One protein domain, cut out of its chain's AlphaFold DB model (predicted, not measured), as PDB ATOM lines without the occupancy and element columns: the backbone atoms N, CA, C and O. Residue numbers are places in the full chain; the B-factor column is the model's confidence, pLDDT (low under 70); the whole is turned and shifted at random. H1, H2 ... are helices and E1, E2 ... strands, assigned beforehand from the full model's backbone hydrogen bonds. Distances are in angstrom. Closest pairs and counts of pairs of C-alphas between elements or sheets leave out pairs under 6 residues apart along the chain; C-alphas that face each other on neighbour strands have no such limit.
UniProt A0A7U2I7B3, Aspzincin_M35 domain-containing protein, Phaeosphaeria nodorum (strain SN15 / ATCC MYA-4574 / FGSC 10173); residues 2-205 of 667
ATOM      1  N   ALA A   2      22.167  56.829  51.222       96.19
ATOM      2  CA  ALA A   2      23.457  57.489  50.962       96.19
ATOM      3  C   ALA A   2      23.591  58.889  51.598       96.19
ATOM      4  O   ALA A   2      24.576  59.164  52.264       96.19
ATOM      5  N   THR A   3      22.557  59.732  51.523       96.44
ATOM      6  CA  THR A   3      22.551  61.067  52.159       96.44
ATOM      7  C   THR A   3      22.745  61.050  53.679       96.44
ATOM      8  O   THR A   3      23.210  62.029  54.253       96.44
ATOM      9  N   THR A   4      22.331  59.981  54.366       96.25
ATOM     10  CA  THR A   4      22.579  59.835  55.808       96.25
ATOM     11  C   THR A   4      24.025  59.404  56.038       96.25
ATOM     12  O   THR A   4      24.697  59.992  56.877       96.25
ATOM     13  N   ALA A   5      24.514  58.445  55.247       96.81
ATOM     14  CA  ALA A   5      25.887  57.950  55.322       96.81
ATOM     15  C   ALA A   5      26.934  59.030  54.995       96.81
ATOM     16  O   ALA A   5      27.940  59.126  55.681       96.81
ATOM     17  N   SER A   6      26.667  59.918  54.031       97.12
ATOM     18  CA  SER A   6      27.579  61.008  53.646       97.12
ATOM     19  C   SER A   6      27.766  62.088  54.719       97.12
ATOM     20  O   SER A   6      28.578  62.990  54.549       97.12
ATOM     21  N   LYS A   7      26.959  62.093  55.785       96.25
ATOM     22  CA  LYS A   7      27.089  63.081  56.870       96.25
ATOM     23  C   LYS A   7      28.066  62.621  57.942       96.25
ATOM     24  O   LYS A   7      28.740  63.455  58.533       96.25
ATOM     25  N   ASP A   8      28.097  61.318  58.192       94.56
ATOM     26  CA  ASP A   8      28.931  60.693  59.210       94.56
ATOM     27  C   ASP A   8      29.120  59.211  58.865       94.56
ATOM     28  O   ASP A   8      28.301  58.360  59.220       94.56
ATOM     29  N   VAL A   9      30.184  58.918  58.115       94.88
ATOM     30  CA  VAL A   9      30.492  57.552  57.667       94.88
ATOM     31  C   VAL A   9      30.920  56.646  58.820       94.88
ATOM     32  O   VAL A   9      30.781  55.434  58.716       94.88
ATOM     33  N   GLU A  10      31.382  57.210  59.936       93.94
ATOM     34  CA  GLU A  10      31.832  56.466  61.119       93.94
ATOM     35  C   GLU A  10      30.720  56.299  62.164       93.94
ATOM     36  O   GLU A  10      30.973  55.852  63.283       93.94
ATOM     37  N   LYS A  11      29.469  56.637  61.819       91.69
ATOM     38  CA  LYS A  11      28.326  56.424  62.708       91.69
ATOM     39  C   LYS A  11      28.098  54.925  62.928       91.69
ATOM     40  O   LYS A  11      27.569  54.226  62.063       91.69
ATOM     41  N   GLY A  12      28.435  54.454  64.128       90.19
ATOM     42  CA  GLY A  12      28.417  53.032  64.483       90.19
ATOM     43  C   GLY A  12      29.651  52.290  63.963       90.19
ATOM     44  O   GLY A  12      30.596  52.892  63.468       90.19
ATOM     45  N   ASP A  13      29.653  50.960  64.043       91.00
ATOM     46  CA  ASP A  13      30.837  50.164  63.686       91.00
ATOM     47  C   ASP A  13      30.868  49.709  62.213       91.00
ATOM     48  O   ASP A  13      31.718  48.908  61.825       91.00
ATOM     49  N   TYR A  14      29.958  50.181  61.358       96.38
ATOM     50  CA  TYR A  14      29.807  49.645  59.998       96.38
ATOM     51  C   TYR A  14      31.018  49.946  59.107       96.38
ATOM     52  O   TYR A  14      31.600  49.025  58.540       96.38
ATOM     53  N   PHE A  15      31.475  51.201  59.066       96.25
ATOM     54  CA  PHE A  15      32.671  51.589  58.308       96.25
ATOM     55  C   PHE A  15      33.914  50.814  58.756       96.25
ATOM     56  O   PHE A  15      34.687  50.330  57.934       96.25
ATOM     57  N   LYS A  16      34.060  50.602  60.070       94.38
ATOM     58  CA  LYS A  16      35.140  49.793  60.645       94.38
ATOM     59  C   LYS A  16      35.090  48.329  60.201       94.38
ATOM     60  O   LYS A  16      36.142  47.703  60.085       94.38
ATOM     61  N   ASN A  17      33.893  47.783  59.991       93.50
ATOM     62  CA  ASN A  17      33.689  46.365  59.708       93.50
ATOM     63  C   ASN A  17      33.755  45.992  58.226       93.50
ATOM     64  O   ASN A  17      34.110  44.845  57.951       93.50
ATOM     65  N   PHE A  18      33.447  46.920  57.313       96.69
ATOM     66  CA  PHE A  18      33.383  46.643  55.867       96.69
ATOM     67  C   PHE A  18      34.466  47.315  55.035       96.69
ATOM     68  O   PHE A  18      34.525  47.063  53.833       96.69
ATOM     69  N   PHE A  19      35.341  48.103  55.662       97.81
ATOM     70  CA  PHE A  19      36.546  48.627  55.034       97.81
ATOM     71  C   PHE A  19      37.789  48.221  55.818       97.81
ATOM     72  O   PHE A  19      37.844  48.325  57.051       97.81
ATOM     73  N   ALA A  20      38.794  47.752  55.081       96.25
ATOM     74  CA  ALA A  20      40.033  47.263  55.656       96.25
ATOM     75  C   ALA A  20      40.725  48.305  56.529       96.25
ATOM     76  O   ALA A  20      40.701  49.503  56.246       96.25
ATOM     77  N   GLN A  21      41.390  47.838  57.587       94.75
ATOM     78  CA  GLN A  21      42.138  48.718  58.481       94.75
ATOM     79  C   GLN A  21      43.180  49.543  57.718       94.75
ATOM     80  O   GLN A  21      43.260  50.747  57.924       94.75
ATOM     81  N   SER A  22      43.881  48.923  56.765       92.94
ATOM     82  CA  SER A  22      44.872  49.598  55.924       92.94
ATOM     83  C   SER A  22      44.294  50.759  55.101       92.94
ATOM     84  O   SER A  22      45.006  51.726  54.843       92.94
ATOM     85  N   LEU A  23      43.012  50.697  54.723       95.81
ATOM     86  CA  LEU A  23      42.306  51.800  54.068       95.81
ATOM     87  C   LEU A  23      41.886  52.868  55.078       95.81
ATOM     88  O   LEU A  23      42.094  54.050  54.844       95.81
ATOM     89  N   ARG A  24      41.325  52.464  56.221       95.94
ATOM     90  CA  ARG A  24      40.858  53.398  57.260       95.94
ATOM     91  C   ARG A  24      41.986  54.206  57.897       95.94
ATOM     92  O   ARG A  24      41.753  55.332  58.319       95.94
ATOM     93  N   ASP A  25      43.185  53.641  57.949       94.00
ATOM     94  CA  ASP A  25      44.378  54.321  58.446       94.00
ATOM     95  C   ASP A  25      44.924  55.345  57.424       94.00
ATOM     96  O   ASP A  25      45.736  56.204  57.779       94.00
ATOM     97  N   ALA A  26      44.477  55.296  56.160       93.25
ATOM     98  CA  ALA A  26      44.823  56.292  55.154       93.25
ATOM     99  C   ALA A  26      44.040  57.601  55.405       93.25
ATOM    100  O   ALA A  26      42.806  57.585  55.395       93.25
ATOM    101  N   PRO A  27      44.714  58.760  55.562       85.94
ATOM    102  CA  PRO A  27      44.068  59.996  56.018       85.94
ATOM    103  C   PRO A  27      42.889  60.491  55.167       85.94
ATOM    104  O   PRO A  27      41.999  61.149  55.696       85.94
ATOM    105  N   ALA A  28      42.883  60.199  53.864       93.56
ATOM    106  CA  ALA A  28      41.857  60.673  52.933       93.56
ATOM    107  C   ALA A  28      40.656  59.722  52.798       93.56
ATOM    108  O   ALA A  28      39.575  60.160  52.413       93.56
ATOM    109  N   PHE A  29      40.802  58.441  53.152       95.31
ATOM    110  CA  PHE A  29      39.835  57.406  52.775       95.31
ATOM    111  C   PHE A  29      38.450  57.607  53.407       95.31
ATOM    112  O   PHE A  29      37.416  57.372  52.777       95.31
ATOM    113  N   ARG A  30      38.412  58.091  54.653       95.69
ATOM    114  CA  ARG A  30      37.170  58.478  55.341       95.69
ATOM    115  C   ARG A  30      36.417  59.563  54.568       95.69
ATOM    116  O   ARG A  30      35.214  59.440  54.327       95.69
ATOM    117  N   ASP A  31      37.127  60.614  54.173       96.06
ATOM    118  CA  ASP A  31      36.543  61.758  53.478       96.06
ATOM    119  C   ASP A  31      36.158  61.394  52.037       96.06
ATOM    120  O   ASP A  31      35.114  61.830  51.553       96.06
ATOM    121  N   GLU A  32      36.940  60.547  51.368       96.75
ATOM    122  CA  GLU A  32      36.612  59.969  50.060       96.75
ATOM    123  C   GLU A  32      35.344  59.112  50.134       96.75
ATOM    124  O   GLU A  32      34.424  59.305  49.343       96.75
ATOM    125  N   THR A  33      35.222  58.239  51.137       97.12
ATOM    126  CA  THR A  33      34.020  57.412  51.351       97.12
ATOM    127  C   THR A  33      32.776  58.277  51.568       97.12
ATOM    128  O   THR A  33      31.708  58.011  51.012       97.12
ATOM    129  N   SER A  34      32.913  59.357  52.339       97.44
ATOM    130  CA  SER A  34      31.840  60.338  52.528       97.44
ATOM    131  C   SER A  34      31.444  61.011  51.208       97.44
ATOM    132  O   SER A  34      30.253  61.124  50.887       97.44
ATOM    133  N   GLN A  35      32.433  61.389  50.392       97.25
ATOM    134  CA  GLN A  35      32.211  61.972  49.070       97.25
ATOM    135  C   GLN A  35      31.554  60.989  48.096       97.25
ATOM    136  O   GLN A  35      30.664  61.416  47.360       97.25
ATOM    137  N   VAL A  36      31.898  59.697  48.130       97.62
ATOM    138  CA  VAL A  36      31.234  58.649  47.330       97.62
ATOM    139  C   VAL A  36      29.733  58.623  47.631       97.62
ATOM    140  O   VAL A  36      28.911  58.744  46.722       97.62
ATOM    141  N   PHE A  37      29.328  58.585  48.906       98.19
ATOM    142  CA  PHE A  37      27.903  58.658  49.265       98.19
ATOM    143  C   PHE A  37      27.243  59.987  48.857       98.19
ATOM    144  O   PHE A  37      26.064  60.020  48.476       98.19
ATOM    145  N   GLY A  38      27.999  61.087  48.904       96.69
ATOM    146  CA  GLY A  38      27.574  62.383  48.376       96.69
ATOM    147  C   GLY A  38      27.295  62.332  46.871       96.69
ATOM    148  O   GLY A  38      26.234  62.777  46.429       96.69
ATOM    149  N   LYS A  39      28.192  61.720  46.092       95.06
ATOM    150  CA  LYS A  39      28.060  61.538  44.640       95.06
ATOM    151  C   LYS A  39      26.905  60.621  44.272       95.06
ATOM    152  O   LYS A  39      26.135  60.968  43.384       95.06
ATOM    153  N   ILE A  40      26.698  59.531  45.009       95.69
ATOM    154  CA  ILE A  40      25.511  58.677  44.849       95.69
ATOM    155  C   ILE A  40      24.231  59.501  45.030       95.69
ATOM    156  O   ILE A  40      23.298  59.384  44.240       95.69
ATOM    157  N   THR A  41      24.189  60.380  46.037       94.00
ATOM    158  CA  THR A  41      23.032  61.264  46.265       94.00
ATOM    159  C   THR A  41      22.820  62.245  45.105       94.00
ATOM    160  O   THR A  41      21.684  62.416  44.669       94.00
ATOM    161  N   GLN A  42      23.892  62.868  44.600       91.81
ATOM    162  CA  GLN A  42      23.846  63.799  43.459       91.81
ATOM    163  C   GLN A  42      23.381  63.104  42.178       91.81
ATOM    164  O   GLN A  42      22.514  63.603  41.471       91.81
ATOM    165  N   MET A  43      23.918  61.919  41.905       90.12
ATOM    166  CA  MET A  43      23.545  61.126  40.744       90.12
ATOM    167  C   MET A  43      22.064  60.727  40.805       90.12
ATOM    168  O   MET A  43      21.314  60.941  39.856       90.12
ATOM    169  N   MET A  44      21.611  60.209  41.949       89.50
ATOM    170  CA  MET A  44      20.238  59.725  42.124       89.50
ATOM    171  C   MET A  44      19.180  60.834  42.192       89.50
ATOM    172  O   MET A  44      17.996  60.533  42.041       89.50
ATOM    173  N   SER A  45      19.555  62.101  42.411       88.25
ATOM    174  CA  SER A  45      18.590  63.210  42.359       88.25
ATOM    175  C   SER A  45      18.111  63.507  40.936       88.25
ATOM    176  O   SER A  45      17.087  64.167  40.771       88.25
ATOM    177  N   GLY A  46      18.852  63.053  39.915       83.50
ATOM    178  CA  GLY A  46      18.580  63.353  38.508       83.50
ATOM    179  C   GLY A  46      18.838  64.813  38.122       83.50
ATOM    180  O   GLY A  46      18.479  65.222  37.023       83.50
ATOM    181  N   THR A  47      19.439  65.605  39.016       81.06
ATOM    182  CA  THR A  47      19.719  67.037  38.803       81.06
ATOM    183  C   THR A  47      21.197  67.330  38.553       81.06
ATOM    184  O   THR A  47      21.571  68.490  38.423       81.06
ATOM    185  N   GLU A  48      22.050  66.309  38.550       85.69
ATOM    186  CA  GLU A  48      23.480  66.450  38.298       85.69
ATOM    187  C   GLU A  48      23.765  66.468  36.792       85.69
ATOM    188  O   GLU A  48      23.689  65.445  36.112       85.69
ATOM    189  N   GLU A  49      24.126  67.637  36.269       82.62
ATOM    190  CA  GLU A  49      24.387  67.831  34.838       82.62
ATOM    191  C   GLU A  49      25.625  67.061  34.351       82.62
ATOM    192  O   GLU A  49      25.692  66.674  33.182       82.62
ATOM    193  N   LEU A  50      26.594  66.786  35.234       81.56
ATOM    194  CA  LEU A  50      27.815  66.055  34.877       81.56
ATOM    195  C   LEU A  50      27.569  64.554  34.657       81.56
ATOM    196  O   LEU A  50      28.321  63.896  33.927       81.56
ATOM    197  N   TYR A  51      26.505  64.002  35.246       84.00
ATOM    198  CA  TYR A  51      26.185  62.584  35.150       84.00
ATOM    199  C   TYR A  51      24.674  62.333  35.206       84.00
ATOM    200  O   TYR A  51      24.079  62.127  36.261       84.00
ATOM    201  N   ILE A  52      24.071  62.299  34.020       86.12
ATOM    202  CA  ILE A  52      22.671  61.926  33.802       86.12
ATOM    203  C   ILE A  52      22.627  60.496  33.263       86.12
ATOM    204  O   ILE A  52      23.345  60.178  32.311       86.12
ATOM    205  N   PHE A  53      21.766  59.656  33.838       89.69
ATOM    206  CA  PHE A  53      21.512  58.292  33.377       89.69
ATOM    207  C   PHE A  53      20.019  58.057  33.128       89.69
ATOM    208  O   PHE A  53      19.159  58.695  33.737       89.69
ATOM    209  N   ALA A  54      19.707  57.142  32.216       91.62
ATOM    210  CA  ALA A  54      18.344  56.718  31.934       91.62
ATOM    211  C   ALA A  54      17.887  55.655  32.941       91.62
ATOM    212  O   ALA A  54      18.639  54.738  33.269       91.62
ATOM    213  N   VAL A  55      16.634  55.746  33.386       94.06
ATOM    214  CA  VAL A  55      15.971  54.685  34.152       94.06
ATOM    215  C   VAL A  55      15.111  53.857  33.207       94.06
ATOM    216  O   VAL A  55      14.327  54.406  32.434       94.06
ATOM    217  N   THR A  56      15.256  52.538  33.269       94.25
ATOM    218  CA  THR A  56      14.541  51.586  32.408       94.25
ATOM    219  C   THR A  56      13.980  50.422  33.224       94.25
ATOM    220  O   THR A  56      14.434  50.173  34.340       94.25
ATOM    221  N   CYS A  57      12.991  49.721  32.667       94.62
ATOM    222  CA  CYS A  57      12.435  48.479  33.215       94.62
ATOM    223  C   CYS A  57      12.431  47.380  32.139       94.62
ATOM    224  O   CYS A  57      11.409  46.753  31.865       94.62
ATOM    225  N   ASP A  58      13.550  47.230  31.433       91.25
ATOM    226  CA  ASP A  58      13.714  46.239  30.377       91.25
ATOM    227  C   ASP A  58      14.074  44.870  30.980       91.25
ATOM    228  O   ASP A  58      15.222  44.586  31.352       91.25
ATOM    229  N   ASN A  59      13.071  43.997  31.067       88.12
ATOM    230  CA  ASN A  59      13.251  42.615  31.509       88.12
ATOM    231  C   ASN A  59      13.910  41.720  30.463       88.12
ATOM    232  O   ASN A  59      14.249  40.583  30.783       88.12
ATOM    233  N   ASP A  60      14.137  42.206  29.242       87.56
ATOM    234  CA  ASP A  60      14.751  41.418  28.175       87.56
ATOM    235  C   ASP A  60      16.277  41.449  28.225       87.56
ATOM    236  O   ASP A  60      16.956  40.679  27.534       87.56
ATOM    237  N   THR A  61      16.836  42.273  29.112       81.06
ATOM    238  CA  THR A  61      18.271  42.304  29.363       81.06
ATOM    239  C   THR A  61      18.781  40.947  29.859       81.06
ATOM    240  O   THR A  61      18.125  40.220  30.611       81.06
ATOM    241  N   LYS A  62      20.017  40.600  29.470       75.81
ATOM    242  CA  LYS A  62      20.666  39.346  29.896       75.81
ATOM    243  C   LYS A  62      20.731  39.197  31.424       75.81
ATOM    244  O   LYS A  62      20.669  38.077  31.913       75.81
ATOM    245  N   PHE A  63      20.848  40.315  32.140       76.50
ATOM    246  CA  PHE A  63      20.962  40.365  33.594       76.50
ATOM    247  C   PHE A  63      19.628  39.994  34.261       76.50
ATOM    248  O   PHE A  63      19.607  39.125  35.128       76.50
ATOM    249  N   CYS A  64      18.504  40.535  33.772       77.12
ATOM    250  CA  CYS A  64      17.178  40.165  34.271       77.12
ATOM    251  C   CYS A  64      16.798  38.718  33.902       77.12
ATOM    252  O   CYS A  64      16.394  37.955  34.774       77.12
ATOM    253  N   ARG A  65      16.967  38.301  32.633       74.06
ATOM    254  CA  ARG A  65      16.500  36.972  32.174       74.06
ATOM    255  C   ARG A  65      17.358  35.790  32.620       74.06
ATOM    256  O   ARG A  65      16.819  34.711  32.829       74.06
ATOM    257  N   LYS A  66      18.690  35.935  32.635       59.34
ATOM    258  CA  LYS A  66      19.612  34.799  32.849       59.34
ATOM    259  C   LYS A  66      20.256  34.771  34.223       59.34
ATOM    260  O   LYS A  66      20.695  33.706  34.633       59.34
ATOM    261  N   GLN A  67      20.385  35.921  34.874       58.72
ATOM    262  CA  GLN A  67      21.100  36.030  36.144       58.72
ATOM    263  C   GLN A  67      20.168  36.414  37.301       58.72
ATOM    264  O   GLN A  67      20.614  36.489  38.436       58.72
ATOM    265  N   SER A  68      18.869  36.598  37.024       69.44
ATOM    266  CA  SER A  68      17.826  36.860  38.023       69.44
ATOM    267  C   SER A  68      18.095  38.092  38.899       69.44
ATOM    268  O   SER A  68      17.740  38.102  40.080       69.44
ATOM    269  N   TYR A  69      18.722  39.124  38.321       79.50
ATOM    270  CA  TYR A  69      19.071  40.366  39.017       79.50
ATOM    271  C   TYR A  69      17.814  41.142  39.430       79.50
ATOM    272  O   TYR A  69      16.770  41.055  38.784       79.50
ATOM    273  N   TYR A  70      17.926  41.936  40.494       86.75
ATOM    274  CA  TYR A  70      16.888  42.896  40.878       86.75
ATOM    275  C   TYR A  70      17.040  44.193  40.077       86.75
ATOM    276  O   TYR A  70      16.081  44.670  39.479       86.75
ATOM    277  N   ALA A  71      18.248  44.741  39.997       89.94
ATOM    278  CA  ALA A  71      18.575  45.857  39.121       89.94
ATOM    279  C   ALA A  71      19.988  45.670  38.552       89.94
ATOM    280  O   ALA A  71      20.687  44.740  38.939       89.94
ATOM    281  N   HIS A  72      20.372  46.496  37.583       86.81
ATOM    282  CA  HIS A  72      21.770  46.636  37.171       86.81
ATOM    283  C   HIS A  72      22.054  48.057  36.697       86.81
ATOM    284  O   HIS A  72      21.235  48.653  35.984       86.81
ATOM    285  N   MET A  73      23.225  48.581  37.057       86.94
ATOM    286  CA  MET A  73      23.745  49.843  36.531       86.94
ATOM    287  C   MET A  73      24.811  49.609  35.457       86.94
ATOM    288  O   MET A  73      25.786  48.887  35.649       86.94
ATOM    289  N   GLY A  74      24.653  50.264  34.309       82.31
ATOM    290  CA  GLY A  74      25.674  50.320  33.267       82.31
ATOM    291  C   GLY A  74      26.269  51.716  33.159       82.31
ATOM    292  O   GLY A  74      25.613  52.591  32.597       82.31
ATOM    293  N   ASP A  75      27.512  51.902  33.611       85.88
ATOM    294  CA  ASP A  75      28.213  53.198  33.564       85.88
ATOM    295  C   ASP A  75      28.379  53.720  32.130       85.88
ATOM    296  O   ASP A  75      27.909  54.805  31.794       85.88
ATOM    297  N   ASP A  76      28.947  52.902  31.237       79.81
ATOM    298  CA  ASP A  76      29.206  53.303  29.847       79.81
ATOM    299  C   ASP A  76      27.911  53.587  29.069       79.81
ATOM    300  O   ASP A  76      27.860  54.453  28.197       79.81
ATOM    301  N   ARG A  77      26.841  52.850  29.394       83.06
ATOM    302  CA  ARG A  77      25.506  53.029  28.800       83.06
ATOM    303  C   ARG A  77      24.678  54.088  29.521       83.06
ATOM    304  O   ARG A  77      23.579  54.386  29.058       83.06
ATOM    305  N   ARG A  78      25.169  54.612  30.649       88.25
ATOM    306  CA  ARG A  78      24.455  55.505  31.568       88.25
ATOM    307  C   ARG A  78      23.000  55.076  31.742       88.25
ATOM    308  O   ARG A  78      22.080  55.832  31.439       88.25
ATOM    309  N   THR A  79      22.792  53.827  32.146       91.12
ATOM    310  CA  THR A  79      21.450  53.248  32.295       91.12
ATOM    311  C   THR A  79      21.357  52.452  33.589       91.12
ATOM    312  O   THR A  79      22.132  51.519  33.779       91.12
ATOM    313  N   MET A  80      20.374  52.786  34.422       93.06
ATOM    314  CA  MET A  80      19.923  51.977  35.554       93.06
ATOM    315  C   MET A  80      18.675  51.217  35.113       93.06
ATOM    316  O   MET A  80      17.665  51.830  34.747       93.06
ATOM    317  N   ASN A  81      18.733  49.893  35.123       92.56
ATOM    318  CA  ASN A  81      17.606  49.055  34.739       92.56
ATOM    319  C   ASN A  81      17.046  48.314  35.950       92.56
ATOM    320  O   ASN A  81      17.788  47.633  36.651       92.56
ATOM    321  N   PHE A  82      15.734  48.385  36.140       94.69
ATOM    322  CA  PHE A  82      15.008  47.633  37.157       94.69
ATOM    323  C   PHE A  82      14.359  46.396  36.532       94.69
ATOM    324  O   PHE A  82      13.571  46.514  35.597       94.69
ATOM    325  N   CYS A  83      14.678  45.213  37.045       90.25
ATOM    326  CA  CYS A  83      14.018  43.969  36.653       90.25
ATOM    327  C   CYS A  83      12.707  43.788  37.444       90.25
ATOM    328  O   CYS A  83      12.552  44.359  38.523       90.25
ATOM    329  N   ASP A  84      11.789  42.934  36.979       89.56
ATOM    330  CA  ASP A  84      10.510  42.651  37.662       89.56
ATOM    331  C   ASP A  84      10.700  42.242  39.126       89.56
ATOM    332  O   ASP A  84       9.942  42.661  40.004       89.56
ATOM    333  N   ARG A  85      11.776  41.500  39.416       85.06
ATOM    334  CA  ARG A  85      12.135  41.073  40.775       85.06
ATOM    335  C   ARG A  85      12.344  42.253  41.732       85.06
ATOM    336  O   ARG A  85      12.052  42.130  42.916       85.06
ATOM    337  N   PHE A  86      12.775  43.424  41.250       88.94
ATOM    338  CA  PHE A  86      12.855  44.639  42.073       88.94
ATOM    339  C   PHE A  86      11.495  45.092  42.593       88.94
ATOM    340  O   PHE A  86      11.401  45.666  43.680       88.94
ATOM    341  N   PHE A  87      10.430  44.856  41.833       89.06
ATOM    342  CA  PHE A  87       9.074  45.261  42.190       89.06
ATOM    343  C   PHE A  87       8.315  44.184  42.965       89.06
ATOM    344  O   PHE A  87       7.294  44.510  43.570       89.06
ATOM    345  N   ALA A  88       8.851  42.963  43.027       82.94
ATOM    346  CA  ALA A  88       8.315  41.874  43.830       82.94
ATOM    347  C   ALA A  88       8.140  42.268  45.311       82.94
ATOM    348  O   ALA A  88       8.846  43.138  45.853       82.94
ATOM    349  N   THR A  89       7.152  41.638  45.945       76.38
ATOM    350  CA  THR A  89       6.771  41.846  47.353       76.38
ATOM    351  C   THR A  89       6.938  40.588  48.205       76.38
ATOM    352  O   THR A  89       6.797  40.660  49.419       76.38
ATOM    353  N   ASP A  90       7.227  39.455  47.573       61.03
ATOM    354  CA  ASP A  90       7.285  38.094  48.115       61.03
ATOM    355  C   ASP A  90       8.723  37.565  48.296       61.03
ATOM    356  O   ASP A  90       8.930  36.364  48.411       61.03
ATOM    357  N   GLY A  91       9.723  38.451  48.365       65.62
ATOM    358  CA  GLY A  91      11.136  38.090  48.548       65.62
ATOM    359  C   GLY A  91      11.804  38.740  49.762       65.62
ATOM    360  O   GLY A  91      11.222  39.589  50.445       65.62
ATOM    361  N   ASP A  92      13.067  38.381  50.001       69.69
ATOM    362  CA  ASP A  92      13.836  38.863  51.155       69.69
ATOM    363  C   ASP A  92      14.238  40.340  51.038       69.69
ATOM    364  O   ASP A  92      14.460  41.010  52.053       69.69
ATOM    365  N   ILE A  93      14.287  40.885  49.816       84.00
ATOM    366  CA  ILE A  93      14.542  42.309  49.573       84.00
ATOM    367  C   ILE A  93      13.246  43.108  49.687       84.00
ATOM    368  O   ILE A  93      12.426  43.177  48.768       84.00
ATOM    369  N   LYS A  94      13.099  43.806  50.812       89.25
ATOM    370  CA  LYS A  94      11.907  44.605  51.115       89.25
ATOM    371  C   LYS A  94      12.042  46.050  50.660       89.25
ATOM    372  O   LYS A  94      13.139  46.610  50.558       89.25
ATOM    373  N   ALA A  95      10.902  46.705  50.437       93.50
ATOM    374  CA  ALA A  95      10.888  48.157  50.318       93.50
ATOM    375  C   ALA A  95      11.486  48.783  51.588       93.50
ATOM    376  O   ALA A  95      11.204  48.349  52.702       93.50
ATOM    377  N   THR A  96      12.307  49.821  51.434       94.56
ATOM    378  CA  THR A  96      13.068  50.413  52.549       94.56
ATOM    379  C   THR A  96      12.174  50.893  53.694       94.56
ATOM    380  O   THR A  96      12.544  50.767  54.857       94.56
ATOM    381  N   ASN A  97      10.979  51.400  53.377       92.69
ATOM    382  CA  ASN A  97      10.006  51.831  54.383       92.69
ATOM    383  C   ASN A  97       9.350  50.660  55.121       92.69
ATOM    384  O   ASN A  97       8.991  50.818  56.282       92.69
ATOM    385  N   ASP A  98       9.187  49.506  54.472       92.06
ATOM    386  CA  ASP A  98       8.672  48.307  55.135       92.06
ATOM    387  C   ASP A  98       9.740  47.705  56.034       92.06
ATOM    388  O   ASP A  98       9.463  47.414  57.192       92.06
ATOM    389  N   ARG A  99      10.991  47.663  55.556       92.56
ATOM    390  CA  ARG A  99      12.133  47.285  56.389       92.56
ATOM    391  C   ARG A  99      12.220  48.168  57.635       92.56
ATOM    392  O   ARG A  99      12.392  47.655  58.727       92.56
ATOM    393  N   ALA A 100      12.002  49.478  57.510       93.00
ATOM    394  CA  ALA A 100      12.036  50.408  58.644       93.00
ATOM    395  C   ALA A 100      10.971  50.142  59.732       93.00
ATOM    396  O   ALA A 100      11.070  50.717  60.811       93.00
ATOM    397  N   LYS A 101       9.969  49.289  59.483       92.44
ATOM    398  CA  LYS A 101       8.985  48.868  60.497       92.44
ATOM    399  C   LYS A 101       9.500  47.727  61.383       92.44
ATOM    400  O   LYS A 101       8.902  47.453  62.413       92.44
ATOM    401  N   GLU A 102      10.606  47.088  61.007       91.88
ATOM    402  CA  GLU A 102      11.178  45.902  61.664       91.88
ATOM    403  C   GLU A 102      12.329  46.262  62.616       91.88
ATOM    404  O   GLU A 102      13.182  45.431  62.910       91.88
ATOM    405  N   CYS A 103      12.387  47.510  63.094       91.94
ATOM    406  CA  CYS A 103      13.501  48.006  63.904       91.94
ATOM    407  C   CYS A 103      13.844  47.100  65.098       91.94
ATOM    408  O   CYS A 103      15.007  47.032  65.480       91.94
ATOM    409  N   ASP A 104      12.870  46.416  65.703       89.50
ATOM    410  CA  ASP A 104      13.066  45.612  66.917       89.50
ATOM    411  C   ASP A 104      13.728  44.254  66.708       89.50
ATOM    412  O   ASP A 104      14.407  43.790  67.619       89.50
ATOM    413  N   SER A 105      13.632  43.677  65.513       84.56
ATOM    414  CA  SER A 105      14.198  42.362  65.189       84.56
ATOM    415  C   SER A 105      15.274  42.403  64.099       84.56
ATOM    416  O   SER A 105      15.825  41.370  63.743       84.56
ATOM    417  N   MET A 106      15.556  43.577  63.531       89.31
ATOM    418  CA  MET A 106      16.471  43.740  62.400       89.31
ATOM    419  C   MET A 106      17.940  43.677  62.827       89.31
ATOM    420  O   MET A 106      18.391  44.500  63.626       89.31
ATOM    421  N   THR A 107      18.711  42.786  62.204       90.31
ATOM    422  CA  THR A 107      20.175  42.857  62.167       90.31
ATOM    423  C   THR A 107      20.645  43.563  60.895       90.31
ATOM    424  O   THR A 107      19.870  43.905  59.993       90.31
ATOM    425  N   LEU A 108      21.952  43.790  60.786       91.69
ATOM    426  CA  LEU A 108      22.536  44.396  59.598       91.69
ATOM    427  C   LEU A 108      22.290  43.567  58.323       91.69
ATOM    428  O   LEU A 108      22.205  44.150  57.240       91.69
ATOM    429  N   ARG A 109      22.114  42.243  58.450       86.25
ATOM    430  CA  ARG A 109      21.711  41.352  57.349       86.25
ATOM    431  C   ARG A 109      20.392  41.818  56.737       86.25
ATOM    432  O   ARG A 109      20.317  42.103  55.541       86.25
ATOM    433  N   GLU A 110      19.365  41.971  57.566       87.88
ATOM    434  CA  GLU A 110      18.042  42.429  57.143       87.88
ATOM    435  C   GLU A 110      18.079  43.877  56.639       87.88
ATOM    436  O   GLU A 110      17.459  44.197  55.623       87.88
ATOM    437  N   ALA A 111      18.833  44.752  57.311       93.00
ATOM    438  CA  ALA A 111      18.990  46.152  56.912       93.00
ATOM    439  C   ALA A 111      19.559  46.285  55.485       93.00
ATOM    440  O   ALA A 111      19.073  47.089  54.677       93.00
ATOM    441  N   HIS A 112      20.566  45.468  55.163       93.50
ATOM    442  CA  HIS A 112      21.185  45.397  53.842       93.50
ATOM    443  C   HIS A 112      20.219  44.887  52.765       93.50
ATOM    444  O   HIS A 112      20.233  45.374  51.638       93.50
ATOM    445  N   ARG A 113      19.292  43.988  53.118       90.12
ATOM    446  CA  ARG A 113      18.231  43.486  52.229       90.12
ATOM    447  C   ARG A 113      17.065  44.482  52.113       90.12
ATOM    448  O   ARG A 113      15.902  44.175  52.405       90.12
ATOM    449  N   SER A 114      17.378  45.706  51.685       94.06
ATOM    450  CA  SER A 114      16.410  46.763  51.377       94.06
ATOM    451  C   SER A 114      16.638  47.345  49.982       94.06
ATOM    452  O   SER A 114      17.774  47.504  49.536       94.06
ATOM    453  N   LYS A 115      15.556  47.735  49.292       93.81
ATOM    454  CA  LYS A 115      15.636  48.277  47.918       93.81
ATOM    455  C   LYS A 115      16.573  49.490  47.800       93.81
ATOM    456  O   LYS A 115      17.209  49.671  46.770       93.81
ATOM    457  N   ALA A 116      16.699  50.313  48.846       95.50
ATOM    458  CA  ALA A 116      17.636  51.440  48.839       95.50
ATOM    459  C   ALA A 116      19.106  51.025  49.012       95.50
ATOM    460  O   ALA A 116      19.961  51.692  48.440       95.50
ATOM    461  N   ALA A 117      19.406  49.972  49.780       96.06
ATOM    462  CA  ALA A 117      20.769  49.447  49.887       96.06
ATOM    463  C   ALA A 117      21.219  48.835  48.557       96.06
ATOM    464  O   ALA A 117      22.318  49.129  48.098       96.06
ATOM    465  N   LEU A 118      20.317  48.118  47.880       93.12
ATOM    466  CA  LEU A 118      20.552  47.625  46.524       93.12
ATOM    467  C   LEU A 118      20.855  48.764  45.545       93.12
ATOM    468  O   LEU A 118      21.771  48.677  44.745       93.12
ATOM    469  N   LEU A 119      20.133  49.881  45.636       95.19
ATOM    470  CA  LEU A 119      20.453  51.042  44.812       95.19
ATOM    471  C   LEU A 119      21.823  51.637  45.141       95.19
ATOM    472  O   LEU A 119      22.539  52.007  44.221       95.19
ATOM    473  N   VAL A 120      22.211  51.710  46.419       97.00
ATOM    474  CA  VAL A 120      23.571  52.138  46.789       97.00
ATOM    475  C   VAL A 120      24.607  51.229  46.126       97.00
ATOM    476  O   VAL A 120      25.499  51.754  45.467       97.00
ATOM    477  N   HIS A 121      24.433  49.908  46.212       95.00
ATOM    478  CA  HIS A 121      25.272  48.926  45.522       95.00
ATOM    479  C   HIS A 121      25.382  49.232  44.020       95.00
ATOM    480  O   HIS A 121      26.457  49.577  43.533       95.00
ATOM    481  N   GLU A 122      24.260  49.244  43.299       92.44
ATOM    482  CA  GLU A 122      24.265  49.427  41.842       92.44
ATOM    483  C   GLU A 122      24.911  50.749  41.421       92.44
ATOM    484  O   GLU A 122      25.662  50.826  40.449       92.44
ATOM    485  N   THR A 123      24.673  51.820  42.179       94.31
ATOM    486  CA  THR A 123      25.260  53.126  41.865       94.31
ATOM    487  C   THR A 123      26.782  53.161  41.983       94.31
ATOM    488  O   THR A 123      27.418  53.937  41.264       94.31
ATOM    489  N   THR A 124      27.383  52.318  42.828       94.75
ATOM    490  CA  THR A 124      28.846  52.234  42.963       94.75
ATOM    491  C   THR A 124      29.529  51.571  41.766       94.75
ATOM    492  O   THR A 124      30.743  51.705  41.610       94.75
ATOM    493  N   HIS A 125      28.789  50.943  40.847       91.88
ATOM    494  CA  HIS A 125      29.321  50.491  39.552       91.88
ATOM    495  C   HIS A 125      29.488  51.623  38.529       91.88
ATOM    496  O   HIS A 125      29.659  51.368  37.337       91.88
ATOM    497  N   THR A 126      29.469  52.882  38.970       90.31
ATOM    498  CA  THR A 126      29.738  54.046  38.123       90.31
ATOM    499  C   THR A 126      31.038  54.718  38.523       90.31
ATOM    500  O   THR A 126      31.308  54.902  39.713       90.31
ATOM    501  N   ARG A 127      31.814  55.169  37.531       88.69
ATOM    502  CA  ARG A 127      33.002  55.994  37.802       88.69
ATOM    503  C   ARG A 127      32.614  57.263  38.545       88.69
ATOM    504  O   ARG A 127      33.306  57.680  39.455       88.69
ATOM    505  N   TYR A 128      31.471  57.861  38.207       91.31
ATOM    506  CA  TYR A 128      31.020  59.098  38.846       91.31
ATOM    507  C   TYR A 128      30.786  58.950  40.355       91.31
ATOM    508  O   TYR A 128      31.233  59.805  41.121       91.31
ATOM    509  N   ALA A 129      30.112  57.878  40.795       92.81
ATOM    510  CA  ALA A 129      29.950  57.606  42.221       92.81
ATOM    511  C   ALA A 129      31.307  57.371  42.895       92.81
ATOM    512  O   ALA A 129      31.553  57.914  43.969       92.81
ATOM    513  N   MET A 130      32.200  56.644  42.223       94.38
ATOM    514  CA  MET A 130      33.549  56.316  42.693       94.38
ATOM    515  C   MET A 130      34.582  57.418  42.396       94.38
ATOM    516  O   MET A 130      35.739  57.133  42.120       94.38
ATOM    517  N   LEU A 131      34.179  58.693  42.455       91.88
ATOM    518  CA  LEU A 131      35.069  59.864  42.336       91.88
ATOM    519  C   LEU A 131      35.879  59.953  41.025       91.88
ATOM    520  O   LEU A 131      36.952  60.545  40.995       91.88
ATOM    521  N   TYR A 132      35.320  59.442  39.929       83.81
ATOM    522  CA  TYR A 132      35.930  59.302  38.598       83.81
ATOM    523  C   TYR A 132      37.085  58.301  38.506       83.81
ATOM    524  O   TYR A 132      37.714  58.204  37.450       83.81
ATOM    525  N   GLU A 133      37.309  57.530  39.566       83.44
ATOM    526  CA  GLU A 133      38.187  56.366  39.554       83.44
ATOM    527  C   GLU A 133      37.474  55.155  38.937       83.44
ATOM    528  O   GLU A 133      36.330  55.243  38.471       83.44
ATOM    529  N   ASP A 134      38.158  54.012  38.917       84.69
ATOM    530  CA  ASP A 134      37.565  52.757  38.470       84.69
ATOM    531  C   ASP A 134      36.275  52.443  39.253       84.69
ATOM    532  O   ASP A 134      36.234  52.601  40.479       84.69
ATOM    533  N   PRO A 135      35.204  51.984  38.573       87.50
ATOM    534  CA  PRO A 135      33.989  51.570  39.255       87.50
ATOM    535  C   PRO A 135      34.275  50.478  40.279       87.50
ATOM    536  O   PRO A 135      35.167  49.647  40.087       87.50
ATOM    537  N   SER A 136      33.453  50.421  41.325       91.31
ATOM    538  CA  SER A 136      33.482  49.261  42.207       91.31
ATOM    539  C   SER A 136      33.130  47.992  41.427       91.31
ATOM    540  O   SER A 136      32.409  48.025  40.421       91.31
ATOM    541  N   LEU A 137      33.649  46.869  41.907       88.81
ATOM    542  CA  LEU A 137      33.337  45.544  41.397       88.81
ATOM    543  C   LEU A 137      32.671  44.718  42.492       88.81
ATOM    544  O   LEU A 137      32.729  45.028  43.682       88.81
ATOM    545  N   ASP A 138      32.092  43.614  42.059       86.19
ATOM    546  CA  ASP A 138      31.413  42.655  42.912       86.19
ATOM    547  C   ASP A 138      32.383  41.633  43.494       86.19
ATOM    548  O   ASP A 138      32.297  40.454  43.161       86.19
ATOM    549  N   TYR A 139      33.357  42.052  44.307       87.44
ATOM    550  CA  TYR A 139      34.337  41.124  44.887       87.44
ATOM    551  C   TYR A 139      33.680  40.161  45.880       87.44
ATOM    552  O   TYR A 139      33.876  38.949  45.772       87.44
ATOM    553  N   ALA A 140      32.878  40.689  46.800       87.44
ATOM    554  CA  ALA A 140      32.193  39.950  47.852       87.44
ATOM    555  C   ALA A 140      30.744  40.435  47.977       87.44
ATOM    556  O   ALA A 140      30.515  41.643  47.947       87.44
ATOM    557  N   TYR A 141      29.800  39.506  48.163       83.94
ATOM    558  CA  TYR A 141      28.387  39.820  48.385       83.94
ATOM    559  C   TYR A 141      27.937  39.447  49.797       83.94
ATOM    560  O   TYR A 141      28.284  38.386  50.312       83.94
ATOM    561  N   GLY A 142      27.100  40.285  50.398       82.69
ATOM    562  CA  GLY A 142      26.486  40.011  51.688       82.69
ATOM    563  C   GLY A 142      27.405  40.253  52.886       82.69
ATOM    564  O   GLY A 142      28.588  40.578  52.757       82.69
ATOM    565  N   PHE A 143      26.831  40.124  54.085       85.00
ATOM    566  CA  PHE A 143      27.497  40.493  55.335       85.00
ATOM    567  C   PHE A 143      28.775  39.683  55.577       85.00
ATOM    568  O   PHE A 143      29.839  40.279  55.754       85.00
ATOM    569  N   ALA A 144      28.684  38.347  55.576       81.00
ATOM    570  CA  ALA A 144      29.798  37.481  55.956       81.00
ATOM    571  C   ALA A 144      31.011  37.650  55.025       81.00
ATOM    572  O   ALA A 144      32.137  37.845  55.492       81.00
ATOM    573  N   ALA A 145      30.773  37.651  53.711       84.06
ATOM    574  CA  ALA A 145      31.826  37.800  52.712       84.06
ATOM    575  C   ALA A 145      32.498  39.178  52.791       84.06
ATOM    576  O   ALA A 145      33.724  39.260  52.810       84.06
ATOM    577  N   CYS A 146      31.724  40.265  52.907       90.88
ATOM    578  CA  CYS A 146      32.286  41.616  53.006       90.88
ATOM    579  C   CYS A 146      33.034  41.843  54.327       90.88
ATOM    580  O   CYS A 146      34.069  42.511  54.351       90.88
ATOM    581  N   TYR A 147      32.539  41.256  55.422       88.06
ATOM    582  CA  TYR A 147      33.210  41.283  56.720       88.06
ATOM    583  C   TYR A 147      34.576  40.581  56.659       88.06
ATOM    584  O   TYR A 147      35.571  41.118  57.154       88.06
ATOM    585  N   GLN A 148      34.653  39.407  56.023       85.44
ATOM    586  CA  GLN A 148      35.923  38.703  55.817       85.44
ATOM    587  C   GLN A 148      36.823  39.401  54.785       85.44
ATOM    588  O   GLN A 148      38.041  39.426  54.967       85.44
ATOM    589  N   LEU A 149      36.250  40.034  53.754       91.19
ATOM    590  CA  LEU A 149      36.997  40.784  52.742       91.19
ATOM    591  C   LEU A 149      37.789  41.918  53.382       91.19
ATOM    592  O   LEU A 149      38.990  42.009  53.167       91.19
ATOM    593  N   ALA A 150      37.167  42.721  54.247       93.50
ATOM    594  CA  ALA A 150      37.849  43.801  54.967       93.50
ATOM    595  C   ALA A 150      38.992  43.318  55.890       93.50
ATOM    596  O   ALA A 150      39.750  44.130  56.417       93.50
ATOM    597  N   ARG A 151      39.120  42.004  56.104       91.06
ATOM    598  CA  ARG A 151      40.149  41.370  56.941       91.06
ATOM    599  C   ARG A 151      41.152  40.542  56.134       91.06
ATOM    600  O   ARG A 151      42.047  39.962  56.736       91.06
ATOM    601  N   GLY A 152      41.008  40.476  54.808       84.69
ATOM    602  CA  GLY A 152      41.876  39.670  53.940       84.69
ATOM    603  C   GLY A 152      41.659  38.165  54.100       84.69
ATOM    604  O   GLY A 152      42.561  37.383  53.830       84.69
ATOM    605  N   LEU A 153      40.478  37.765  54.581       83.12
ATOM    606  CA  LEU A 153      40.112  36.367  54.844       83.12
ATOM    607  C   LEU A 153      39.122  35.807  53.809       83.12
ATOM    608  O   LEU A 153      38.792  34.627  53.843       83.12
ATOM    609  N   PHE A 154      38.619  36.649  52.903       84.38
ATOM    610  CA  PHE A 154      37.627  36.245  51.911       84.38
ATOM    611  C   PHE A 154      38.286  35.625  50.675       84.38
ATOM    612  O   PHE A 154      39.012  36.302  49.941       84.38
ATOM    613  N   ASP A 155      37.991  34.351  50.419       81.62
ATOM    614  CA  ASP A 155      38.377  33.641  49.206       81.62
ATOM    615  C   ASP A 155      37.212  33.632  48.209       81.62
ATOM    616  O   ASP A 155      36.178  32.995  48.407       81.62
ATOM    617  N   ARG A 156      37.379  34.336  47.087       80.00
ATOM    618  CA  ARG A 156      36.354  34.395  46.040       80.00
ATOM    619  C   ARG A 156      36.209  33.074  45.288       80.00
ATOM    620  O   ARG A 156      35.112  32.762  44.819       80.00
ATOM    621  N   GLY A 157      37.275  32.280  45.192       73.56
ATOM    622  CA  GLY A 157      37.270  30.950  44.574       73.56
ATOM    623  C   GLY A 157      36.341  29.958  45.282       73.56
ATOM    624  O   GLY A 157      35.943  28.945  44.689       73.56
ATOM    625  N   CYS A 158      35.955  30.298  46.509       70.50
ATOM    626  CA  CYS A 158      35.040  29.569  47.369       70.50
ATOM    627  C   CYS A 158      33.569  29.988  47.254       70.50
ATOM    628  O   CYS A 158      32.722  29.423  47.938       70.50
ATOM    629  N   THR A 159      33.241  30.936  46.374       65.06
ATOM    630  CA  THR A 159      31.862  31.410  46.189       65.06
ATOM    631  C   THR A 159      31.205  30.847  44.931       65.06
ATOM    632  O   THR A 159      31.868  30.561  43.931       65.06
ATOM    633  N   VAL A 160      29.875  30.706  44.966       54.81
ATOM    634  CA  VAL A 160      29.061  30.174  43.853       54.81
ATOM    635  C   VAL A 160      28.969  31.126  42.654       54.81
ATOM    636  O   VAL A 160      28.678  30.694  41.543       54.81
ATOM    637  N   TYR A 161      29.259  32.414  42.857       58.00
ATOM    638  CA  TYR A 161      29.185  33.472  41.843       58.00
ATOM    639  C   TYR A 161      30.549  33.838  41.227       58.00
ATOM    640  O   TYR A 161      30.688  34.882  40.580       58.00
ATOM    641  N   LYS A 162      31.579  33.002  41.410       59.84
ATOM    642  CA  LYS A 162      32.901  33.225  40.806       59.84
ATOM    643  C   LYS A 162      32.843  33.195  39.277       59.84
ATOM    644  O   LYS A 162      32.054  32.465  38.678       59.84
ATOM    645  N   ASN A 163      33.697  33.987  38.629       57.03
ATOM    646  CA  ASN A 163      33.745  34.048  37.170       57.03
ATOM    647  C   ASN A 163      35.029  33.392  36.662       57.03
ATOM    648  O   ASN A 163      36.049  34.055  36.489       57.03
ATOM    649  N   ASP A 164      34.958  32.093  36.358       55.91
ATOM    650  CA  ASP A 164      36.112  31.286  35.929       55.91
ATOM    651  C   ASP A 164      36.808  31.812  34.661       55.91
ATOM    652  O   ASP A 164      37.939  31.431  34.369       55.91
ATOM    653  N   LYS A 165      36.149  32.682  33.884       60.50
ATOM    654  CA  LYS A 165      36.726  33.248  32.657       60.50
ATOM    655  C   LYS A 165      37.520  34.532  32.886       60.50
ATOM    656  O   LYS A 165      38.376  34.820  32.060       60.50
ATOM    657  N   ASN A 166      37.232  35.281  33.953       71.88
ATOM    658  CA  ASN A 166      37.870  36.555  34.303       71.88
ATOM    659  C   ASN A 166      37.887  36.694  35.840       71.88
ATOM    660  O   ASN A 166      36.939  37.260  36.394       71.88
ATOM    661  N   PRO A 167      38.910  36.167  36.532       80.12
ATOM    662  CA  PRO A 167      38.957  36.206  37.988       80.12
ATOM    663  C   PRO A 167      39.132  37.644  38.495       80.12
ATOM    664  O   PRO A 167      39.990  38.382  38.005       80.12
ATOM    665  N   LEU A 168      38.330  38.036  39.486       83.88
ATOM    666  CA  LEU A 168      38.462  39.331  40.166       83.88
ATOM    667  C   LEU A 168      39.530  39.278  41.265       83.88
ATOM    668  O   LEU A 168      40.234  40.261  41.491       83.88
ATOM    669  N   CYS A 169      39.682  38.124  41.915       86.12
ATOM    670  CA  CYS A 169      40.708  37.858  42.919       86.12
ATOM    671  C   CYS A 169      41.634  36.757  42.406       86.12
ATOM    672  O   CYS A 169      41.604  35.629  42.884       86.12
ATOM    673  N   GLY A 170      42.410  37.076  41.369       81.44
ATOM    674  CA  GLY A 170      43.278  36.117  40.689       81.44
ATOM    675  C   GLY A 170      44.341  35.499  41.604       81.44
ATOM    676  O   GLY A 170      45.104  36.211  42.251       81.44
ATOM    677  N   ASN A 171      44.425  34.173  41.599       78.19
ATOM    678  CA  ASN A 171      45.495  33.393  42.211       78.19
ATOM    679  C   ASN A 171      46.588  33.031  41.184       78.19
ATOM    680  O   ASN A 171      46.494  33.340  39.993       78.19
ATOM    681  N   THR A 172      47.637  32.342  41.637       76.44
ATOM    682  CA  THR A 172      48.783  31.927  40.804       76.44
ATOM    683  C   THR A 172      48.427  30.950  39.678       76.44
ATOM    684  O   THR A 172      49.213  30.785  38.749       76.44
ATOM    685  N   GLU A 173      47.244  30.333  39.721       75.81
ATOM    686  CA  GLU A 173      46.715  29.435  38.688       75.81
ATOM    687  C   GLU A 173      45.823  30.167  37.666       75.81
ATOM    688  O   GLU A 173      45.275  29.536  36.762       75.81
ATOM    689  N   GLY A 174      45.651  31.488  37.799       75.06
ATOM    690  CA  GLY A 174      44.779  32.280  36.930       75.06
ATOM    691  C   GLY A 174      43.283  32.076  37.194       75.06
ATOM    692  O   GLY A 174      42.479  32.310  36.294       75.06
ATOM    693  N   LYS A 175      42.902  31.638  38.403       80.00
ATOM    694  CA  LYS A 175      41.509  31.470  38.865       80.00
ATOM    695  C   LYS A 175      41.202  32.406  40.036       80.00
ATOM    696  O   LYS A 175      42.123  32.970  40.613       80.00
ATOM    697  N   ASP A 176      39.928  32.562  40.398       81.50
ATOM    698  CA  ASP A 176      39.551  33.275  41.627       81.50
ATOM    699  C   ASP A 176      40.103  32.537  42.870       81.50
ATOM    700  O   ASP A 176      40.170  31.303  42.897       81.50
ATOM    701  N   GLY A 177      40.519  33.301  43.880       81.62
ATOM    702  CA  GLY A 177      41.131  32.859  45.134       81.62
ATOM    703  C   GLY A 177      41.006  33.926  46.232       81.62
ATOM    704  O   GLY A 177      40.099  34.763  46.188       81.62
ATOM    705  N   LEU A 178      41.938  33.928  47.192       85.06
ATOM    706  CA  LEU A 178      41.998  34.913  48.280       85.06
ATOM    707  C   LEU A 178      42.062  36.357  47.754       85.06
ATOM    708  O   LEU A 178      42.953  36.715  46.982       85.06
ATOM    709  N   CYS A 179      41.120  37.189  48.189       87.31
ATOM    710  CA  CYS A 179      41.072  38.601  47.841       87.31
ATOM    711  C   CYS A 179      41.931  39.443  48.794       87.31
ATOM    712  O   CYS A 179      41.853  39.294  50.011       87.31
ATOM    713  N   ASP A 180      42.686  40.390  48.230       91.69
ATOM    714  CA  ASP A 180      43.360  41.455  48.985       91.69
ATOM    715  C   ASP A 180      42.326  42.281  49.768       91.69
ATOM    716  O   ASP A 180      41.282  42.666  49.225       91.69
ATOM    717  N   GLU A 181      42.603  42.578  51.038       92.25
ATOM    718  CA  GLU A 181      41.650  43.257  51.907       92.25
ATOM    719  C   GLU A 181      41.275  44.660  51.417       92.25
ATOM    720  O   GLU A 181      40.151  45.127  51.634       92.25
ATOM    721  N   LYS A 182      42.174  45.329  50.687       95.06
ATOM    722  CA  LYS A 182      41.944  46.661  50.110       95.06
ATOM    723  C   LYS A 182      40.881  46.645  49.022       95.06
ATOM    724  O   LYS A 182      40.311  47.693  48.718       95.06
ATOM    725  N   ARG A 183      40.539  45.471  48.471       95.00
ATOM    726  CA  ARG A 183      39.385  45.336  47.569       95.00
ATOM    727  C   ARG A 183      38.080  45.735  48.250       95.00
ATOM    728  O   ARG A 183      37.180  46.183  47.554       95.00
ATOM    729  N   SER A 184      38.006  45.717  49.585       96.25
ATOM    730  CA  SER A 184      36.871  46.280  50.332       96.25
ATOM    731  C   SER A 184      36.577  47.755  50.008       96.25
ATOM    732  O   SER A 184      35.415  48.147  50.004       96.25
ATOM    733  N   GLY A 185      37.585  48.566  49.658       95.44
ATOM    734  CA  GLY A 185      37.406  49.966  49.234       95.44
ATOM    735  C   GLY A 185      36.890  50.135  47.803       95.44
ATOM    736  O   GLY A 185      36.515  51.230  47.408       95.44
ATOM    737  N   THR A 186      36.856  49.056  47.022       94.75
ATOM    738  CA  THR A 186      36.319  49.025  45.650       94.75
ATOM    739  C   THR A 186      35.264  47.927  45.494       94.75
ATOM    740  O   THR A 186      34.996  47.481  44.382       94.75
ATOM    741  N   ASN A 187      34.654  47.490  46.603       95.50
ATOM    742  CA  ASN A 187      33.602  46.479  46.635       95.50
ATOM    743  C   ASN A 187      32.234  47.136  46.835       95.50
ATOM    744  O   ASN A 187      32.035  47.839  47.828       95.50
ATOM    745  N   ALA A 188      31.288  46.884  45.933       94.38
ATOM    746  CA  ALA A 188      29.981  47.544  45.939       94.38
ATOM    747  C   ALA A 188      29.188  47.305  47.245       94.38
ATOM    748  O   ALA A 188      28.702  48.246  47.881       94.38
ATOM    749  N   ASP A 189      29.145  46.058  47.724       93.88
ATOM    750  CA  ASP A 189      28.412  45.704  48.948       93.88
ATOM    751  C   ASP A 189      29.031  46.274  50.229       93.88
ATOM    752  O   ASP A 189      28.307  46.522  51.195       93.88
ATOM    753  N   SER A 190      30.334  46.576  50.251       96.62
ATOM    754  CA  SER A 190      30.953  47.251  51.402       96.62
ATOM    755  C   SER A 190      30.332  48.633  51.640       96.62
ATOM    756  O   SER A 190      30.058  49.016  52.784       96.62
ATOM    757  N   TYR A 191      30.027  49.362  50.560       98.00
ATOM    758  CA  TYR A 191      29.312  50.637  50.630       98.00
ATOM    759  C   TYR A 191      27.837  50.446  50.990       98.00
ATOM    760  O   TYR A 191      27.315  51.197  51.820       98.00
ATOM    761  N   ALA A 192      27.166  49.446  50.413       97.44
ATOM    762  CA  ALA A 192      25.754  49.176  50.681       97.44
ATOM    763  C   ALA A 192      25.498  48.774  52.144       97.44
ATOM    764  O   ALA A 192      24.618  49.353  52.787       97.44
ATOM    765  N   LEU A 193      26.303  47.864  52.705       96.94
ATOM    766  CA  LEU A 193      26.254  47.452  54.115       96.94
ATOM    767  C   LEU A 193      26.516  48.630  55.054       96.94
ATOM    768  O   LEU A 193      25.754  48.856  56.000       96.94
ATOM    769  N   THR A 194      27.548  49.426  54.760       98.12
ATOM    770  CA  THR A 194      27.873  50.625  55.543       98.12
ATOM    771  C   THR A 194      26.713  51.621  55.534       98.12
ATOM    772  O   THR A 194      26.270  52.084  56.588       98.12
ATOM    773  N   ALA A 195      26.152  51.910  54.358       98.31
ATOM    774  CA  ALA A 195      25.053  52.857  54.226       98.31
ATOM    775  C   ALA A 195      23.756  52.359  54.880       98.31
ATOM    776  O   ALA A 195      23.027  53.161  55.475       98.31
ATOM    777  N   ALA A 196      23.470  51.057  54.786       97.81
ATOM    778  CA  ALA A 196      22.307  50.432  55.403       97.81
ATOM    779  C   ALA A 196      22.370  50.530  56.929       97.81
ATOM    780  O   ALA A 196      21.428  51.041  57.540       97.81
ATOM    781  N   GLY A 197      23.496  50.134  57.529       97.62
ATOM    782  CA  GLY A 197      23.702  50.215  58.974       97.62
ATOM    783  C   GLY A 197      23.536  51.637  59.506       97.62
ATOM    784  O   GLY A 197      22.766  51.861  60.442       97.62
ATOM    785  N   ILE A 198      24.168  52.622  58.856       98.25
ATOM    786  CA  ILE A 198      24.074  54.035  59.253       98.25
ATOM    787  C   ILE A 198      22.634  54.555  59.131       98.25
ATOM    788  O   ILE A 198      22.113  55.193  60.049       98.25
ATOM    789  N   TYR A 199      21.975  54.292  57.998       98.19
ATOM    790  CA  TYR A 199      20.625  54.792  57.738       98.19
ATOM    791  C   TYR A 199      19.592  54.190  58.688       98.19
ATOM    792  O   TYR A 199      18.808  54.937  59.270       98.19
ATOM    793  N   PHE A 200      19.576  52.867  58.854       97.88
ATOM    794  CA  PHE A 200      18.615  52.230  59.749       97.88
ATOM    795  C   PHE A 200      18.921  52.535  61.211       97.88
ATOM    796  O   PHE A 200      17.979  52.690  61.980       97.88
ATOM    797  N   SER A 201      20.185  52.768  61.579       97.00
ATOM    798  CA  SER A 201      20.496  53.231  62.932       97.00
ATOM    799  C   SER A 201      19.906  54.609  63.233       97.00
ATOM    800  O   SER A 201      19.390  54.858  64.322       97.00
ATOM    801  N   ASP A 202      19.940  55.507  62.246       96.00
ATOM    802  CA  ASP A 202      19.295  56.819  62.327       96.00
ATOM    803  C   ASP A 202      17.764  56.704  62.361       96.00
ATOM    804  O   ASP A 202      17.107  57.347  63.176       96.00
ATOM    805  N   LYS A 203      17.185  55.847  61.510       96.38
ATOM    806  CA  LYS A 203      15.729  55.662  61.427       96.38
ATOM    807  C   LYS A 203      15.121  54.977  62.640       96.38
ATOM    808  O   LYS A 203      14.044  55.381  63.065       96.38
ATOM    809  N   CYS A 204      15.803  53.981  63.185       95.56
ATOM    810  CA  CYS A 204      15.357  53.236  64.354       95.56
ATOM    811  C   CYS A 204      15.790  53.891  65.672       95.56
ATOM    812  O   CYS A 204      15.424  53.397  66.736       95.56
ATOM    813  N   ASN A 205      16.569  54.980  65.615       95.38
ATOM    814  CA  ASN A 205      17.133  55.667  66.777       95.38
ATOM    815  C   ASN A 205      17.888  54.720  67.739       95.38
ATOM    816  O   ASN A 205      17.832  54.875  68.959       95.38
TER     817      ASN A 205
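AT A GLANCE: This is residues 2 to 205 of the 667 residues of the protein "Aspzincin_M35 domain-containing protein" of Phaeosphaeria nodorum (strain SN15 / ATCC MYA-4574 / FGSC 10173) (UniProt A0A7U2I7B3). A small three-stranded sheet has H9 over one face, and beyond H9 lies a helical body gathered round the long H12, with H1, H2, H8 and H10 packed on it. The unnamed stretch of residues 150 to 180 loops away from the middle, to 28 A from the mean of the C-alphas. The 204 printed residues hold H1 H2 H3 H4 E1 H5 E2 E3 H6 H7 H8 H9 H10 H11 H12 in that order, with under half of the residues in named elements; the class is mostly helix, and the sheet, E1 E3 E2, is mixed. The whole is compact, with a radius of gyration of the C-alphas of 16.4 A and spans of 44 by 41 by 38 A.

HOW THE PARTS SIT: E1, residues 54 to 56, and E3, residues 79 to 82, are parallel at 24 degrees, with N 56 and O 80 within hydrogen-bond range at 2.9 A. E3 and E2, residues 71 to 74, form an antiparallel hairpin, with N 72 and O 81 at 3.0 A. H9, residues 115 to 124, is on the sheet over E2 at a height of 8.6 A, two layers with the helix on one face. H5, residues 62 to 67, only grazes the sheet, and H6, residues 84 to 87, is not on it. The hub, H12, residues 188 to 203, touches H9 at a steep tilt of 40 degrees, opposite ways; the closest C-alphas, of His 121 and Ala 188, are 4.9 A apart. H12 also touches H1, residues 2 to 5, closest C-alphas Ala 5 and Ala 195 at 5.3 A; H2, residues 14 to 18, Tyr 14 and Thr 194 at 5.0 A; H8, residues 108 to 112, His 112 and Ala 196 at 5.4 A; and, with residues 189 to 193 alone, H10, residues 142 to 149, Cys 146 and Ser 190 at 6.0 A. H4, residues 29 to 44, touches H1 with residues 34 to 41 alone, closest C-alphas Ala 2 and Phe 37 at 4.9 A. H11, residues 181 to 186, touches H10, closest C-alphas Leu 149 and Glu 181 at 5.3 A, and only just touches H3, residues 21 to 24, with 3 pairs of C-alphas within 8 A, closest Leu 23 and Lys 182 at 6.5 A. H7, residues 96 to 99, is close but not clearly touching H9. Each O i to N i+4 pair is within range in H2, H4, H5, H8, H9, H10 and H12; H11 has 0 of 2, but 3 of 3 O i to N i+3 pairs.

IN THESE COORDINATES: H1 begins at C-alpha 2 (23.457, 57.489, 50.962); H12, 22.6 A long, ends at C-alpha 203 (15.729, 55.662, 61.427). H4 measures 22.4 A and H9 14.7 A.

THE WHOLE: The C-alphas farthest apart, of Glu 173 and Asn 205, are 48.5 A apart. The printed part has no cut; the links H9 to H10 and H10 to H11 are long. pLDDT is under 70 at residues 66 to 68, 90 to 92 and 159 to 165.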